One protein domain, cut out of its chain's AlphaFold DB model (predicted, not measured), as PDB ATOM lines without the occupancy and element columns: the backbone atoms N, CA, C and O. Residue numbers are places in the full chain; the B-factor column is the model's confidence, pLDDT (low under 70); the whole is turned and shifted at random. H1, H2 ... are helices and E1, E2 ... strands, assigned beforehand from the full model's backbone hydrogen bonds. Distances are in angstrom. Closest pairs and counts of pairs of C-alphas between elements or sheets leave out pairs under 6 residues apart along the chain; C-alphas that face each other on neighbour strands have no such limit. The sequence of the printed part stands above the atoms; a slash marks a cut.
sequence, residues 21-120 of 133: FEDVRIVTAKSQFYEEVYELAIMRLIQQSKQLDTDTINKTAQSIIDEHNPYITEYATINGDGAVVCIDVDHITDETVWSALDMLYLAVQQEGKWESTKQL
ATOM      1  N   PHE A  21      22.025  -9.374  35.464       49.72
ATOM      2  CA  PHE A  21      23.377  -8.911  35.161       49.72
ATOM      3  C   PHE A  21      23.280  -7.533  34.487       49.72
ATOM      4  O   PHE A  21      22.972  -7.447  33.299       49.72
ATOM      5  N   GLU A  22      23.478  -6.454  35.250       47.25
ATOM      6  CA  GLU A  22      23.376  -5.079  34.737       47.25
ATOM      7  C   GLU A  22      24.523  -4.753  33.764       47.25
ATOM      8  O   GLU A  22      24.378  -3.879  32.908       47.25
ATOM      9  N   ASP A  23      25.637  -5.486  33.860       51.19
ATOM     10  CA  ASP A  23      26.838  -5.307  33.048       51.19
ATOM     11  C   ASP A  23      27.497  -6.668  32.741       51.19
ATOM     12  O   ASP A  23      27.763  -7.468  33.644       51.19
ATOM     13  N   VAL A  24      27.755  -6.934  31.455       59.22
ATOM     14  CA  VAL A  24      28.515  -8.101  30.982       59.22
ATOM     15  C   VAL A  24      29.708  -7.600  30.187       59.22
ATOM     16  O   VAL A  24      29.556  -7.024  29.106       59.22
ATOM     17  N   ARG A  25      30.912  -7.857  30.701       67.75
ATOM     18  CA  ARG A  25      32.163  -7.436  30.062       67.75
ATOM     19  C   ARG A  25      32.892  -8.630  29.478       67.75
ATOM     20  O   ARG A  25      33.238  -9.557  30.205       67.75
ATOM     21  N   ILE A  26      33.167  -8.569  28.178       69.06
ATOM     22  CA  ILE A  26      34.049  -9.515  27.492       69.06
ATOM     23  C   ILE A  26      35.409  -8.841  27.327       69.06
ATOM     24  O   ILE A  26      35.522  -7.804  26.672       69.06
ATOM     25  N   VAL A  27      36.429  -9.430  27.939       70.06
ATOM     26  CA  VAL A  27      37.823  -8.987  27.894       70.06
ATOM     27  C   VAL A  27      38.635 -10.032  27.139       70.06
ATOM     28  O   VAL A  27      38.429 -11.234  27.305       70.06
ATOM     29  N   THR A  28      39.559  -9.587  26.296       68.00
ATOM     30  CA  THR A  28      40.426 -10.472  25.517       68.00
ATOM     31  C   THR A  28      41.736 -10.737  26.262       68.00
ATOM     32  O   THR A  28      42.529  -9.824  26.500       68.00
ATOM     33  N   ALA A  29      41.997 -12.003  26.602       62.56
ATOM     34  CA  ALA A  29      43.195 -12.432  27.333       62.56
ATOM     35  C   ALA A  29      44.483 -12.092  26.568       62.56
ATOM     36  O   ALA A  29      45.461 -11.632  27.154       62.56
ATOM     37  N   LYS A  30      44.456 -12.243  25.238       61.69
ATOM     38  CA  LYS A  30      45.543 -11.818  24.351       61.69
ATOM     39  C   LYS A  30      45.848 -10.339  24.469       61.69
ATOM     40  O   LYS A  30      47.015 -10.003  24.572       61.69
ATOM     41  N   SER A  31      44.848  -9.461  24.481       51.69
ATOM     42  CA  SER A  31      45.099  -8.016  24.557       51.69
ATOM     43  C   SER A  31      45.757  -7.628  25.878       51.69
ATOM     44  O   SER A  31      46.733  -6.885  25.866       51.69
ATOM     45  N   GLN A  32      45.294  -8.201  26.991       55.78
ATOM     46  CA  GLN A  32      45.886  -7.963  28.308       55.78
ATOM     47  C   GLN A  32      47.318  -8.521  28.404       55.78
ATOM     48  O   GLN A  32      48.221  -7.861  28.910       55.78
ATOM     49  N   PHE A  33      47.558  -9.707  27.845       61.53
ATOM     50  CA  PHE A  33      48.888 -10.306  27.806       61.53
ATOM     51  C   PHE A  33      49.855  -9.558  26.870       61.53
ATOM     52  O   PHE A  33      51.027  -9.371  27.199       61.53
ATOM     53  N   TYR A  34      49.374  -9.101  25.710       60.41
ATOM     54  CA  TYR A  34      50.142  -8.254  24.800       60.41
ATOM     55  C   TYR A  34      50.578  -6.972  25.500       60.41
ATOM     56  O   TYR A  34      51.742  -6.614  25.372       60.41
ATOM     57  N   GLU A  35      49.698  -6.310  26.253       58.47
ATOM     58  CA  GLU A  35      50.056  -5.123  27.037       58.47
ATOM     59  C   GLU A  35      51.167  -5.435  28.053       58.47
ATOM     60  O   GLU A  35      52.211  -4.784  28.025       58.47
ATOM     61  N   GLU A  36      51.012  -6.484  28.867       64.25
ATOM     62  CA  GLU A  36      52.002  -6.865  29.889       64.25
ATOM     63  C   GLU A  36      53.370  -7.249  29.293       64.25
ATOM     64  O   GLU A  36      54.425  -6.855  29.805       64.25
ATOM     65  N   VAL A  37      53.397  -7.992  28.181       64.50
ATOM     66  CA  VAL A  37      54.668  -8.354  27.535       64.50
ATOM     67  C   VAL A  37      55.279  -7.196  26.768       64.50
ATOM     68  O   VAL A  37      56.502  -7.050  26.755       64.50
ATOM     69  N   TYR A  38      54.462  -6.351  26.149       62.38
ATOM     70  CA  TYR A  38      54.953  -5.148  25.494       62.38
ATOM     71  C   TYR A  38      55.569  -4.192  26.521       62.38
ATOM     72  O   TYR A  38      56.646  -3.648  26.275       62.38
ATOM     73  N   GLU A  39      54.982  -4.069  27.714       65.62
ATOM     74  CA  GLU A  39      55.579  -3.353  28.845       65.62
ATOM     75  C   GLU A  39      56.913  -3.969  29.286       65.62
ATOM     76  O   GLU A  39      57.902  -3.246  29.421       65.62
ATOM     77  N   LEU A  40      57.002  -5.295  29.441       65.38
ATOM     78  CA  LEU A  40      58.260  -5.980  29.774       65.38
ATOM     79  C   LEU A  40      59.339  -5.793  28.697       65.38
ATOM     80  O   LEU A  40      60.515  -5.583  29.019       65.38
ATOM     81  N   ALA A  41      58.949  -5.847  27.422       63.88
ATOM     82  CA  ALA A  41      59.831  -5.593  26.292       63.88
ATOM     83  C   ALA A  41      60.337  -4.148  26.326       63.88
ATOM     84  O   ALA A  41      61.549  -3.931  26.298       63.88
ATOM     85  N   ILE A  42      59.442  -3.171  26.499       66.62
ATOM     86  CA  ILE A  42      59.783  -1.758  26.691       66.62
ATOM     87  C   ILE A  42      60.719  -1.583  27.892       66.62
ATOM     88  O   ILE A  42      61.715  -0.876  27.778       66.62
ATOM     89  N   MET A  43      60.469  -2.237  29.028       66.75
ATOM     90  CA  MET A  43      61.321  -2.139  30.217       66.75
ATOM     91  C   MET A  43      62.741  -2.662  29.966       66.75
ATOM     92  O   MET A  43      63.707  -1.981  30.320       66.75
ATOM     93  N   ARG A  44      62.893  -3.835  29.330       65.25
ATOM     94  CA  ARG A  44      64.216  -4.375  28.946       65.25
ATOM     95  C   ARG A  44      64.943  -3.450  27.970       65.25
ATOM     96  O   ARG A  44      66.156  -3.285  28.050       65.25
ATOM     97  N   LEU A  45      64.194  -2.819  27.080       65.19
ATOM     98  CA  LEU A  45      64.696  -1.918  26.053       65.19
ATOM     99  C   LEU A  45      65.099  -0.540  26.602       65.19
ATOM    100  O   LEU A  45      66.172  -0.038  26.273       65.19
ATOM    101  N   ILE A  46      64.321   0.026  27.530       64.25
ATOM    102  CA  ILE A  46      64.662   1.243  28.288       64.25
ATOM    103  C   ILE A  46      65.968   1.046  29.070       64.25
ATOM    104  O   ILE A  46      66.781   1.971  29.156       64.25
ATOM    105  N   GLN A  47      66.211  -0.158  29.600       64.81
ATOM    106  CA  GLN A  47      67.476  -0.505  30.260       64.81
ATOM    107  C   GLN A  47      68.678  -0.559  29.293       64.81
ATOM    108  O   GLN A  47      69.816  -0.438  29.749       64.81
ATOM    109  N   GLN A  48      68.458  -0.698  27.978       64.12
ATOM    110  CA  GLN A  48      69.495  -0.922  26.957       64.12
ATOM    111  C   GLN A  48      69.835   0.296  26.065       64.12
ATOM    112  O   GLN A  48      70.699   0.173  25.198       64.12
ATOM    113  N   SER A  49      69.276   1.485  26.338       52.41
ATOM    114  CA  SER A  49      69.607   2.817  25.762       52.41
ATOM    115  C   SER A  49      68.572   3.455  24.810       52.41
ATOM    116  O   SER A  49      67.476   2.958  24.601       52.41
ATOM    117  N   LYS A  50      68.888   4.679  24.355       57.75
ATOM    118  CA  LYS A  50      67.990   5.852  24.336       57.75
ATOM    119  C   LYS A  50      67.200   6.132  23.053       57.75
ATOM    120  O   LYS A  50      66.523   7.153  23.020       57.75
ATOM    121  N   GLN A  51      67.244   5.291  22.029       58.16
ATOM    122  CA  GLN A  51      66.407   5.446  20.833       58.16
ATOM    123  C   GLN A  51      66.246   4.080  20.181       58.16
ATOM    124  O   GLN A  51      67.207   3.533  19.649       58.16
ATOM    125  N   LEU A  52      65.039   3.531  20.258       63.47
ATOM    126  CA  LEU A  52      64.707   2.247  19.662       63.47
ATOM    127  C   LEU A  52      63.575   2.453  18.671       63.47
ATOM    128  O   LEU A  52      62.594   3.135  18.973       63.47
ATOM    129  N   ASP A  53      63.757   1.898  17.479       69.25
ATOM    130  CA  ASP A  53      62.714   1.837  16.468       69.25
ATOM    131  C   ASP A  53      61.689   0.740  16.802       69.25
ATOM    132  O   ASP A  53      61.943  -0.191  17.573       69.25
ATOM    133  N   THR A  54      60.494   0.878  16.231       66.00
ATOM    134  CA  THR A  54      59.365  -0.039  16.442       66.00
ATOM    135  C   THR A  54      59.705  -1.479  16.051       66.00
ATOM    136  O   THR A  54      59.265  -2.415  16.714       66.00
ATOM    137  N   ASP A  55      60.545  -1.673  15.033       71.56
ATOM    138  CA  ASP A  55      60.957  -3.001  14.570       71.56
ATOM    139  C   ASP A  55      61.801  -3.742  15.610       71.56
ATOM    140  O   ASP A  55      61.611  -4.940  15.836       71.56
ATOM    141  N   THR A  56      62.720  -3.039  16.273       73.50
ATOM    142  CA  THR A  56      63.539  -3.609  17.347       73.50
ATOM    143  C   THR A  56      62.686  -3.938  18.569       73.50
ATOM    144  O   THR A  56      62.888  -4.987  19.189       73.50
ATOM    145  N   ILE A  57      61.697  -3.093  18.881       69.81
ATOM    146  CA  ILE A  57      60.724  -3.350  19.952       69.81
ATOM    147  C   ILE A  57      59.943  -4.635  19.664       69.81
ATOM    148  O   ILE A  57      59.942  -5.544  20.494       69.81
ATOM    149  N   ASN A  58      59.373  -4.756  18.464       67.25
ATOM    150  CA  ASN A  58      58.570  -5.912  18.069       67.25
ATOM    151  C   ASN A  58      59.372  -7.221  18.080       67.25
ATOM    152  O   ASN A  58      58.914  -8.216  18.635       67.25
ATOM    153  N   LYS A  59      60.597  -7.223  17.536       75.06
ATOM    154  CA  LYS A  59      61.467  -8.417  17.541       75.06
ATOM    155  C   LYS A  59      61.878  -8.841  18.947       75.06
ATOM    156  O   LYS A  59      61.955 -10.031  19.239       75.06
ATOM    157  N   THR A  60      62.146  -7.873  19.818       72.81
ATOM    158  CA  THR A  60      62.529  -8.158  21.204       72.81
ATOM    159  C   THR A  60      61.339  -8.692  21.993       72.81
ATOM    160  O   THR A  60      61.487  -9.686  22.698       72.81
ATOM    161  N   ALA A  61      60.154  -8.090  21.836       68.88
ATOM    162  CA  ALA A  61      58.922  -8.600  22.429       68.88
ATOM    163  C   ALA A  61      58.656 -10.044  21.983       68.88
ATOM    164  O   ALA A  61      58.439 -10.907  22.825       68.88
ATOM    165  N   GLN A  62      58.788 -10.328  20.685       71.62
ATOM    166  CA  GLN A  62      58.623 -11.676  20.145       71.62
ATOM    167  C   GLN A  62      59.607 -12.680  20.764       71.62
ATOM    168  O   GLN A  62      59.186 -13.724  21.247       71.62
ATOM    169  N   SER A  63      60.898 -12.339  20.847       75.12
ATOM    170  CA  SER A  63      61.902 -13.207  21.481       75.12
ATOM    171  C   SER A  63      61.586 -13.497  22.950       75.12
ATOM    172  O   SER A  63      61.805 -14.610  23.417       75.12
ATOM    173  N   ILE A  64      61.076 -12.509  23.692       70.81
ATOM    174  CA  ILE A  64      60.688 -12.687  25.098       70.81
ATOM    175  C   ILE A  64      59.495 -13.638  25.200       70.81
ATOM    176  O   ILE A  64      59.512 -14.535  26.041       70.81
ATOM    177  N   ILE A  65      58.487 -13.458  24.345       69.75
ATOM    178  CA  ILE A  65      57.304 -14.322  24.284       69.75
ATOM    179  C   ILE A  65      57.717 -15.772  24.014       69.75
ATOM    180  O   ILE A  65      57.337 -16.667  24.773       69.75
ATOM    181  N   ASP A  66      58.536 -15.990  22.984       69.06
ATOM    182  CA  ASP A  66      58.969 -17.323  22.560       69.06
ATOM    183  C   ASP A  66      59.816 -18.021  23.648       69.06
ATOM    184  O   ASP A  66      59.687 -19.226  23.867       69.06
ATOM    185  N   GLU A  67      60.654 -17.273  24.377       72.50
ATOM    186  CA  GLU A  67      61.450 -17.805  25.494       72.50
ATOM    187  C   GLU A  67      60.596 -18.223  26.699       72.50
ATOM    188  O   GLU A  67      60.906 -19.218  27.357       72.50
ATOM    189  N   HIS A  68      59.553 -17.454  27.025       66.56
ATOM    190  CA  HIS A  68      58.828 -17.618  28.289       66.56
ATOM    191  C   HIS A  68      57.627 -18.560  28.188       66.56
ATOM    192  O   HIS A  68      57.132 -18.974  29.234       66.56
ATOM    193  N   ASN A  69      57.188 -18.931  26.976       66.06
ATOM    194  CA  ASN A  69      56.035 -19.815  26.738       66.06
ATOM    195  C   ASN A  69      54.850 -19.488  27.661       66.06
ATOM    196  O   ASN A  69      54.492 -20.279  28.539       66.06
ATOM    197  N   PRO A  70      54.282 -18.286  27.516       66.69
ATOM    198  CA  PRO A  70      53.335 -17.777  28.481       66.69
ATOM    199  C   PRO A  70      52.047 -18.592  28.528       66.69
ATOM    200  O   PRO A  70      51.540 -19.088  27.518       66.69
ATOM    201  N   TYR A  71      51.503 -18.684  29.734       69.44
ATOM    202  CA  TYR A  71      50.185 -19.238  29.986       69.44
ATOM    203  C   TYR A  71      49.196 -18.094  30.128       69.44
ATOM    204  O   TYR A  71      49.503 -17.065  30.727       69.44
ATOM    205  N   ILE A  72      48.000 -18.309  29.611       72.31
ATOM    206  CA  ILE A  72      46.863 -17.422  29.795       72.31
ATOM    207  C   ILE A  72      45.784 -18.141  30.587       72.31
ATOM    208  O   ILE A  72      45.601 -19.356  30.466       72.31
ATOM    209  N   THR A  73      45.055 -17.369  31.383       77.62
ATOM    210  CA  THR A  73      43.916 -17.866  32.146       77.62
ATOM    211  C   THR A  73      42.655 -17.221  31.604       77.62
ATOM    212  O   THR A  73      42.445 -16.018  31.747       77.62
ATOM    213  N   GLU A  74      41.822 -18.041  30.979       85.06
ATOM    214  CA  GLU A  74      40.448 -17.692  30.657       85.06
ATOM    215  C   GLU A  74      39.606 -17.867  31.914       85.06
ATOM    216  O   GLU A  74      39.798 -18.818  32.675       85.06
ATOM    217  N   TYR A  75      38.679 -16.951  32.158       84.75
ATOM    218  CA  TYR A  75      37.823 -17.041  33.331       84.75
ATOM    219  C   TYR A  75      36.471 -16.395  33.091       84.75
ATOM    220  O   TYR A  75      36.331 -15.490  32.272       84.75
ATOM    221  N   ALA A  76      35.481 -16.850  33.843       85.38
ATOM    222  CA  ALA A  76      34.204 -16.182  33.988       85.38
ATOM    223  C   ALA A  76      33.916 -16.006  35.476       85.38
ATOM    224  O   ALA A  76      33.994 -16.958  36.252       85.38
ATOM    225  N   THR A  77      33.610 -14.781  35.879       84.56
ATOM    226  CA  THR A  77      33.263 -14.441  37.260       84.56
ATOM    227  C   THR A  77      31.945 -13.702  37.283       84.56
ATOM    228  O   THR A  77      31.761 -12.742  36.535       84.56
ATOM    229  N   ILE A  78      31.071 -14.131  38.178       80.94
ATOM    230  CA  ILE A  78      29.789 -13.519  38.488       80.94
ATOM    231  C   ILE A  78      29.898 -12.948  39.899       80.94
ATOM    232  O   ILE A  78      30.254 -13.656  40.840       80.94
ATOM    233  N   ASN A  79      29.631 -11.657  40.041       78.00
ATOM    234  CA  ASN A  79      29.560 -10.973  41.324       78.00
ATOM    235  C   ASN A  79      28.313 -10.075  41.365       78.00
ATOM    236  O   ASN A  79      27.626  -9.919  40.358       78.00
ATOM    237  N   GLY A  80      28.027  -9.471  42.523       67.75
ATOM    238  CA  GLY A  80      26.861  -8.588  42.679       67.75
ATOM    239  C   GLY A  80      26.896  -7.319  41.813       67.75
ATOM    240  O   GLY A  80      25.899  -6.613  41.738       67.75
ATOM    241  N   ASP A  81      28.023  -7.031  41.151       65.75
ATOM    242  CA  ASP A  81      28.181  -5.893  40.239       65.75
ATOM    243  C   ASP A  81      28.034  -6.302  38.754       65.75
ATOM    244  O   ASP A  81      28.050  -5.437  37.877       65.75
ATOM    245  N   GLY A  82      27.911  -7.602  38.446       71.62
ATOM    246  CA  GLY A  82      27.733  -8.116  37.088       71.62
ATOM    247  C   GLY A  82      28.567  -9.356  36.763       71.62
ATOM    248  O   GLY A  82      28.961 -10.142  37.626       71.62
ATOM    249  N   ALA A  83      28.818  -9.552  35.469       77.56
ATOM    250  CA  ALA A  83      29.572 -10.689  34.962       77.56
ATOM    251  C   ALA A  83      30.770 -10.245  34.118       77.56
ATOM    252  O   ALA A  83      30.668  -9.390  33.236       77.56
ATOM    253  N   VAL A  84      31.923 -10.862  34.362       81.06
ATOM    254  CA  VAL A  84      33.152 -10.620  33.601       81.06
ATOM    255  C   VAL A  84      33.618 -11.926  32.995       81.06
ATOM    256  O   VAL A  84      33.757 -12.922  33.700       81.06
ATOM    257  N   VAL A  85      33.885 -11.901  31.693       81.62
ATOM    258  CA  VAL A  85      34.439 -13.021  30.940       81.62
ATOM    259  C   VAL A  85      35.758 -12.590  30.316       81.62
ATOM    260  O   VAL A  85      35.795 -11.659  29.516       81.62
ATOM    261  N   CYS A  86      36.836 -13.282  30.662       83.56
ATOM    262  CA  CYS A  86      38.131 -13.173  30.011       83.56
ATOM    263  C   CYS A  86      38.332 -14.372  29.084       83.56
ATOM    264  O   CYS A  86      38.354 -15.512  29.551       83.56
ATOM    265  N   ILE A  87      38.477 -14.116  27.784       83.94
ATOM    266  CA  ILE A  87      38.575 -15.149  26.750       83.94
ATOM    267  C   ILE A  87      39.754 -14.886  25.813       83.94
ATOM    268  O   ILE A  87      40.075 -13.746  25.478       83.94
ATOM    269  N   ASP A  88      40.421 -15.946  25.378       80.06
ATOM    270  CA  ASP A  88      41.560 -15.880  24.472       80.06
ATOM    271  C   ASP A  88      41.128 -15.821  23.012       80.06
ATOM    272  O   ASP A  88      41.007 -16.840  22.330       80.06
ATOM    273  N   VAL A  89      40.905 -14.606  22.523       74.06
ATOM    274  CA  VAL A  89      40.653 -14.348  21.107       74.06
ATOM    275  C   VAL A  89      41.354 -13.070  20.668       74.06
ATOM    276  O   VAL A  89      41.549 -12.151  21.463       74.06
ATOM    277  N   ASP A  90      41.709 -13.000  19.385       65.62
ATOM    278  CA  ASP A  90      42.261 -11.781  18.781       65.62
ATOM    279  C   ASP A  90      41.170 -10.711  18.592       65.62
ATOM    280  O   ASP A  90      41.411  -9.515  18.757       65.62
ATOM    281  N   HIS A  91      39.945 -11.147  18.278       68.25
ATOM    282  CA  HIS A  91      38.791 -10.286  18.039       68.25
ATOM    283  C   HIS A  91      37.518 -10.903  18.614       68.25
ATOM    284  O   HIS A  91      37.346 -12.122  18.604       68.25
ATOM    285  N   ILE A  92      36.601 -10.047  19.067       73.25
ATOM    286  CA  ILE A  92      35.276 -10.474  19.516       73.25
ATOM    287  C   ILE A  92      34.397 -10.694  18.285       73.25
ATOM    288  O   ILE A  92      34.139  -9.772  17.511       73.25
ATOM    289  N   THR A  93      33.942 -11.930  18.120       77.12
ATOM    290  CA  THR A  93      33.013 -12.367  17.072       77.12
ATOM    291  C   THR A  93      31.751 -12.949  17.704       77.12
ATOM    292  O   THR A  93      31.716 -13.188  18.911       77.12
ATOM    293  N   ASP A  94      30.726 -13.248  16.906       75.00
ATOM    294  CA  ASP A  94      29.526 -13.934  17.405       75.00
ATOM    295  C   ASP A  94      29.870 -15.284  18.065       75.00
ATOM    296  O   ASP A  94      29.310 -15.630  19.103       75.00
ATOM    297  N   GLU A  95      30.844 -16.025  17.525       77.94
ATOM    298  CA  GLU A  95      31.342 -17.281  18.111       77.94
ATOM    299  C   GLU A  95      32.025 -17.059  19.470       77.94
ATOM    300  O   GLU A  95      31.876 -17.868  20.392       77.94
ATOM    301  N   THR A  96      32.721 -15.929  19.625       77.06
ATOM    302  CA  THR A  96      33.293 -15.501  20.908       77.06
ATOM    303  C   THR A  96      32.194 -15.258  21.934       77.06
ATOM    304  O   THR A  96      32.341 -15.660  23.085       77.06
ATOM    305  N   VAL A  97      31.085 -14.630  21.529       77.94
ATOM    306  CA  VAL A  97      29.947 -14.389  22.427       77.94
ATOM    307  C   VAL A  97      29.349 -15.715  22.887       77.94
ATOM    308  O   VAL A  97      29.135 -15.889  24.082       77.94
ATOM    309  N   TRP A  98      29.153 -16.683  21.986       82.81
ATOM    310  CA  TRP A  98      28.677 -18.019  22.369       82.81
ATOM    311  C   TRP A  98      29.612 -18.713  23.362       82.81
ATOM    312  O   TRP A  98      29.157 -19.217  24.384       82.81
ATOM    313  N   SER A  99      30.921 -18.655  23.115       84.88
ATOM    314  CA  SER A  99      31.925 -19.204  24.036       84.88
ATOM    315  C   SER A  99      31.880 -18.522  25.409       84.88
ATOM    316  O   SER A  99      31.958 -19.185  26.441       84.88
ATOM    317  N   ALA A 100      31.695 -17.199  25.440       82.06
ATOM    318  CA  ALA A 100      31.562 -16.440  26.677       82.06
ATOM    319  C   ALA A 100      30.304 -16.830  27.471       82.06
ATOM    320  O   ALA A 100      30.349 -16.911  28.699       82.06
ATOM    321  N   LEU A 101      29.196 -17.118  26.783       82.12
ATOM    322  CA  LEU A 101      27.971 -17.613  27.412       82.12
ATOM    323  C   LEU A 101      28.161 -19.004  28.021       82.12
ATOM    324  O   LEU A 101      27.721 -19.234  29.147       82.12
ATOM    325  N   ASP A 102      28.852 -19.904  27.322       84.56
ATOM    326  CA  ASP A 102      29.179 -21.229  27.854       84.56
ATOM    327  C   ASP A 102      30.049 -21.118  29.119       84.56
ATOM    328  O   ASP A 102      29.793 -21.797  30.115       84.56
ATOM    329  N   MET A 103      31.029 -20.208  29.129       87.12
ATOM    330  CA  MET A 103      31.853 -19.941  30.315       87.12
ATOM    331  C   MET A 103      31.028 -19.397  31.489       87.12
ATOM    332  O   MET A 103      31.227 -19.824  32.627       87.12
ATOM    333  N   LEU A 104      30.084 -18.486  31.236       83.38
ATOM    334  CA  LEU A 104      29.189 -17.963  32.273       83.38
ATOM    335  C   LEU A 104      28.258 -19.038  32.821       83.38
ATOM    336  O   LEU A 104      28.075 -19.125  34.033       83.38
ATOM    337  N   TYR A 105      27.716 -19.894  31.957       81.56
ATOM    338  CA  TYR A 105      26.919 -21.038  32.382       81.56
ATOM    339  C   TYR A 105      27.713 -21.955  33.321       81.56
ATOM    340  O   TYR A 105      27.216 -22.348  34.378       81.56
ATOM    341  N   LEU A 106      28.970 -22.249  32.979       82.50
ATOM    342  CA  LEU A 106      29.858 -23.029  33.841       82.50
ATOM    343  C   LEU A 106      30.156 -22.309  35.163       82.50
ATOM    344  O   LEU A 106      30.184 -22.966  36.202       82.50
ATOM    345  N   ALA A 107      30.323 -20.984  35.150       82.00
ATOM    346  CA  ALA A 107      30.519 -20.195  36.365       82.00
ATOM    347  C   ALA A 107      29.289 -20.240  37.286       82.00
ATOM    348  O   ALA A 107      29.450 -20.443  38.485       82.00
ATOM    349  N   VAL A 108      28.064 -20.149  36.748       82.00
ATOM    350  CA  VAL A 108      26.819 -20.313  37.529       82.00
ATOM    351  C   VAL A 108      26.779 -21.678  38.223       82.00
ATOM    352  O   VAL A 108      26.394 -21.777  39.385       82.00
ATOM    353  N   GLN A 109      27.226 -22.739  37.547       79.44
ATOM    354  CA  GLN A 109      27.288 -24.078  38.141       79.44
ATOM    355  C   GLN A 109      28.371 -24.237  39.220       79.44
ATOM    356  O   GLN A 109      28.314 -25.190  39.996       79.44
ATOM    357  N   GLN A 110      29.352 -23.335  39.263       81.00
ATOM    358  CA  GLN A 110      30.537 -23.400  40.119       81.00
ATOM    359  C   GLN A 110      30.588 -22.226  41.108       81.00
ATOM    360  O   GLN A 110      31.633 -21.616  41.314       81.00
ATOM    361  N   GLU A 111      29.445 -21.890  41.714       82.62
ATOM    362  CA  GLU A 111      29.345 -20.838  42.743       82.62
ATOM    363  C   GLU A 111      29.813 -19.451  42.253       82.62
ATOM    364  O   GLU A 111      30.388 -18.659  42.997       82.62
ATOM    365  N   GLY A 112      29.570 -19.151  40.976       76.75
ATOM    366  CA  GLY A 112      29.864 -17.856  40.367       76.75
ATOM    367  C   GLY A 112      31.282 -17.710  39.809       76.75
ATOM    368  O   GLY A 112      31.645 -16.606  39.401       76.75
ATOM    369  N   LYS A 113      32.094 -18.777  39.743       85.31
ATOM    370  CA  LYS A 113      33.447 -18.704  39.166       85.31
ATOM    371  C   LYS A 113      33.803 -19.914  38.301       85.31
ATOM    372  O   LYS A 113      33.701 -21.049  38.738       85.31
ATOM    373  N   TRP A 114      34.334 -19.651  37.110       86.75
ATOM    374  CA  TRP A 114      34.975 -20.637  36.242       86.75
ATOM    375  C   TRP A 114      36.348 -20.137  35.787       86.75
ATOM    376  O   TRP A 114      36.506 -18.949  35.508       86.75
ATOM    377  N   GLU A 115      37.334 -21.029  35.690       87.94
ATOM    378  CA  GLU A 115      38.668 -20.710  35.176       87.94
ATOM    379  C   GLU A 115      39.278 -21.883  34.399       87.94
ATOM    380  O   GLU A 115      39.067 -23.053  34.723       87.94
ATOM    381  N   SER A 116      40.060 -21.558  33.374       83.38
ATOM    382  CA  SER A 116      40.853 -22.504  32.599       83.38
ATOM    383  C   SER A 116      42.169 -21.856  32.199       83.38
ATOM    384  O   SER A 116      42.192 -20.773  31.616       83.38
ATOM    385  N   THR A 117      43.279 -22.528  32.488       79.81
ATOM    386  CA  THR A 117      44.611 -22.072  32.093       79.81
ATOM    387  C   THR A 117      45.099 -22.889  30.908       79.81
ATOM    388  O   THR A 117      45.144 -24.119  30.968       79.81
ATOM    389  N   LYS A 118      45.499 -22.209  29.835       75.56
ATOM    390  CA  LYS A 118      46.064 -22.837  28.637       75.56
ATOM    391  C   LYS A 118      47.339 -22.128  28.198       75.56
ATOM    392  O   LYS A 118      47.579 -20.974  28.544       75.56
ATOM    393  N   GLN A 119      48.185 -22.847  27.467       69.25
ATOM    394  CA  GLN A 119      49.372 -22.249  26.866       69.25
ATOM    395  C   GLN A 119      48.935 -21.336  25.718       69.25
ATOM    396  O   GLN A 119      48.132 -21.742  24.875       69.25
ATOM    397  N   LEU A 120      49.450 -20.107  25.698       66.69
ATOM    398  CA  LEU A 120      49.097 -19.143  24.670       66.69
ATOM    399  C   LEU A 120      49.676 -19.584  23.325       66.69
ATOM    400  O   LEU A 120      50.859 -19.914  23.223       66.69
TER     401      LEU A 120
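What this domain is: This is residues 21 to 120 of the 133 residues of an uncharacterized protein of Methylotenera sp (UniProt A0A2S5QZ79). A four-stranded sheet has H3 packed slantwise over one face, making two layers, a helix on one face of a sheet, while an arm of two helices, H1 and H2, runs off one end of the strands. H2 crosses the far part of H1 steeply and leads back to the sheet. The printed part has 100 residues, mixed helices and strands, in the order E1 H1 H2 E2 E3 H3 E4; the mixed sheet's order is E1 E3 E2 E4. It is loose, with a radius of gyration of the C-alphas of 16.9 A, and spans 50 by 25 by 24 A.

Where its parts are: E2, residues 71 to 79, is 24.9 A long; E3 is residues 82 to 87, E1 24 to 28 and E4 113 to 119. E1 begins at C-alpha 24 (28.515, -8.101, 30.982); E4 ends at C-alpha 119 (49.372, -22.249, 26.866). H1, residues 29 to 46, is 25.5 A long, H2, 54 to 68, 21.2 A, and H3, 94 to 109, 23.2 A.

How they stand to each other: E2 and E3 form an antiparallel hairpin, N 84 to O 77 2.9 A. E4 is antiparallel to E2, N 74 to O 116 2.8 A; E1 is parallel to E3, N 27 to O 85 2.8 A. E3, H3 and E4 form a split strand-helix-strand unit, E2 between its strands, with a left-handed crossover. H3's height over the sheet is 8.4 A; its closest C-alphas to E2 are Leu 104 and Ala 76, 5.6 A. H1 only grazes the sheet with residues 29 to 34. Its residues 37 to 45 alone touch H2, closest C-alphas Ala 41 and Ala 61, 5.0 A, at a steep tilt of 68 degrees, only just short of about perpendicular, opposite ways. In H1, H2 and H3 every O i to N i+4 pair is within hydrogen-bond range.

The domain as a whole: The farthest C-alphas, Lys 50 and Gln 109, are 52.4 A apart. The printed part has no cut and no long link. Residues 46 to 51 stand free. Mean pLDDT of the printed part is 71.8; 48 residues are under 70, among them 28 to 54.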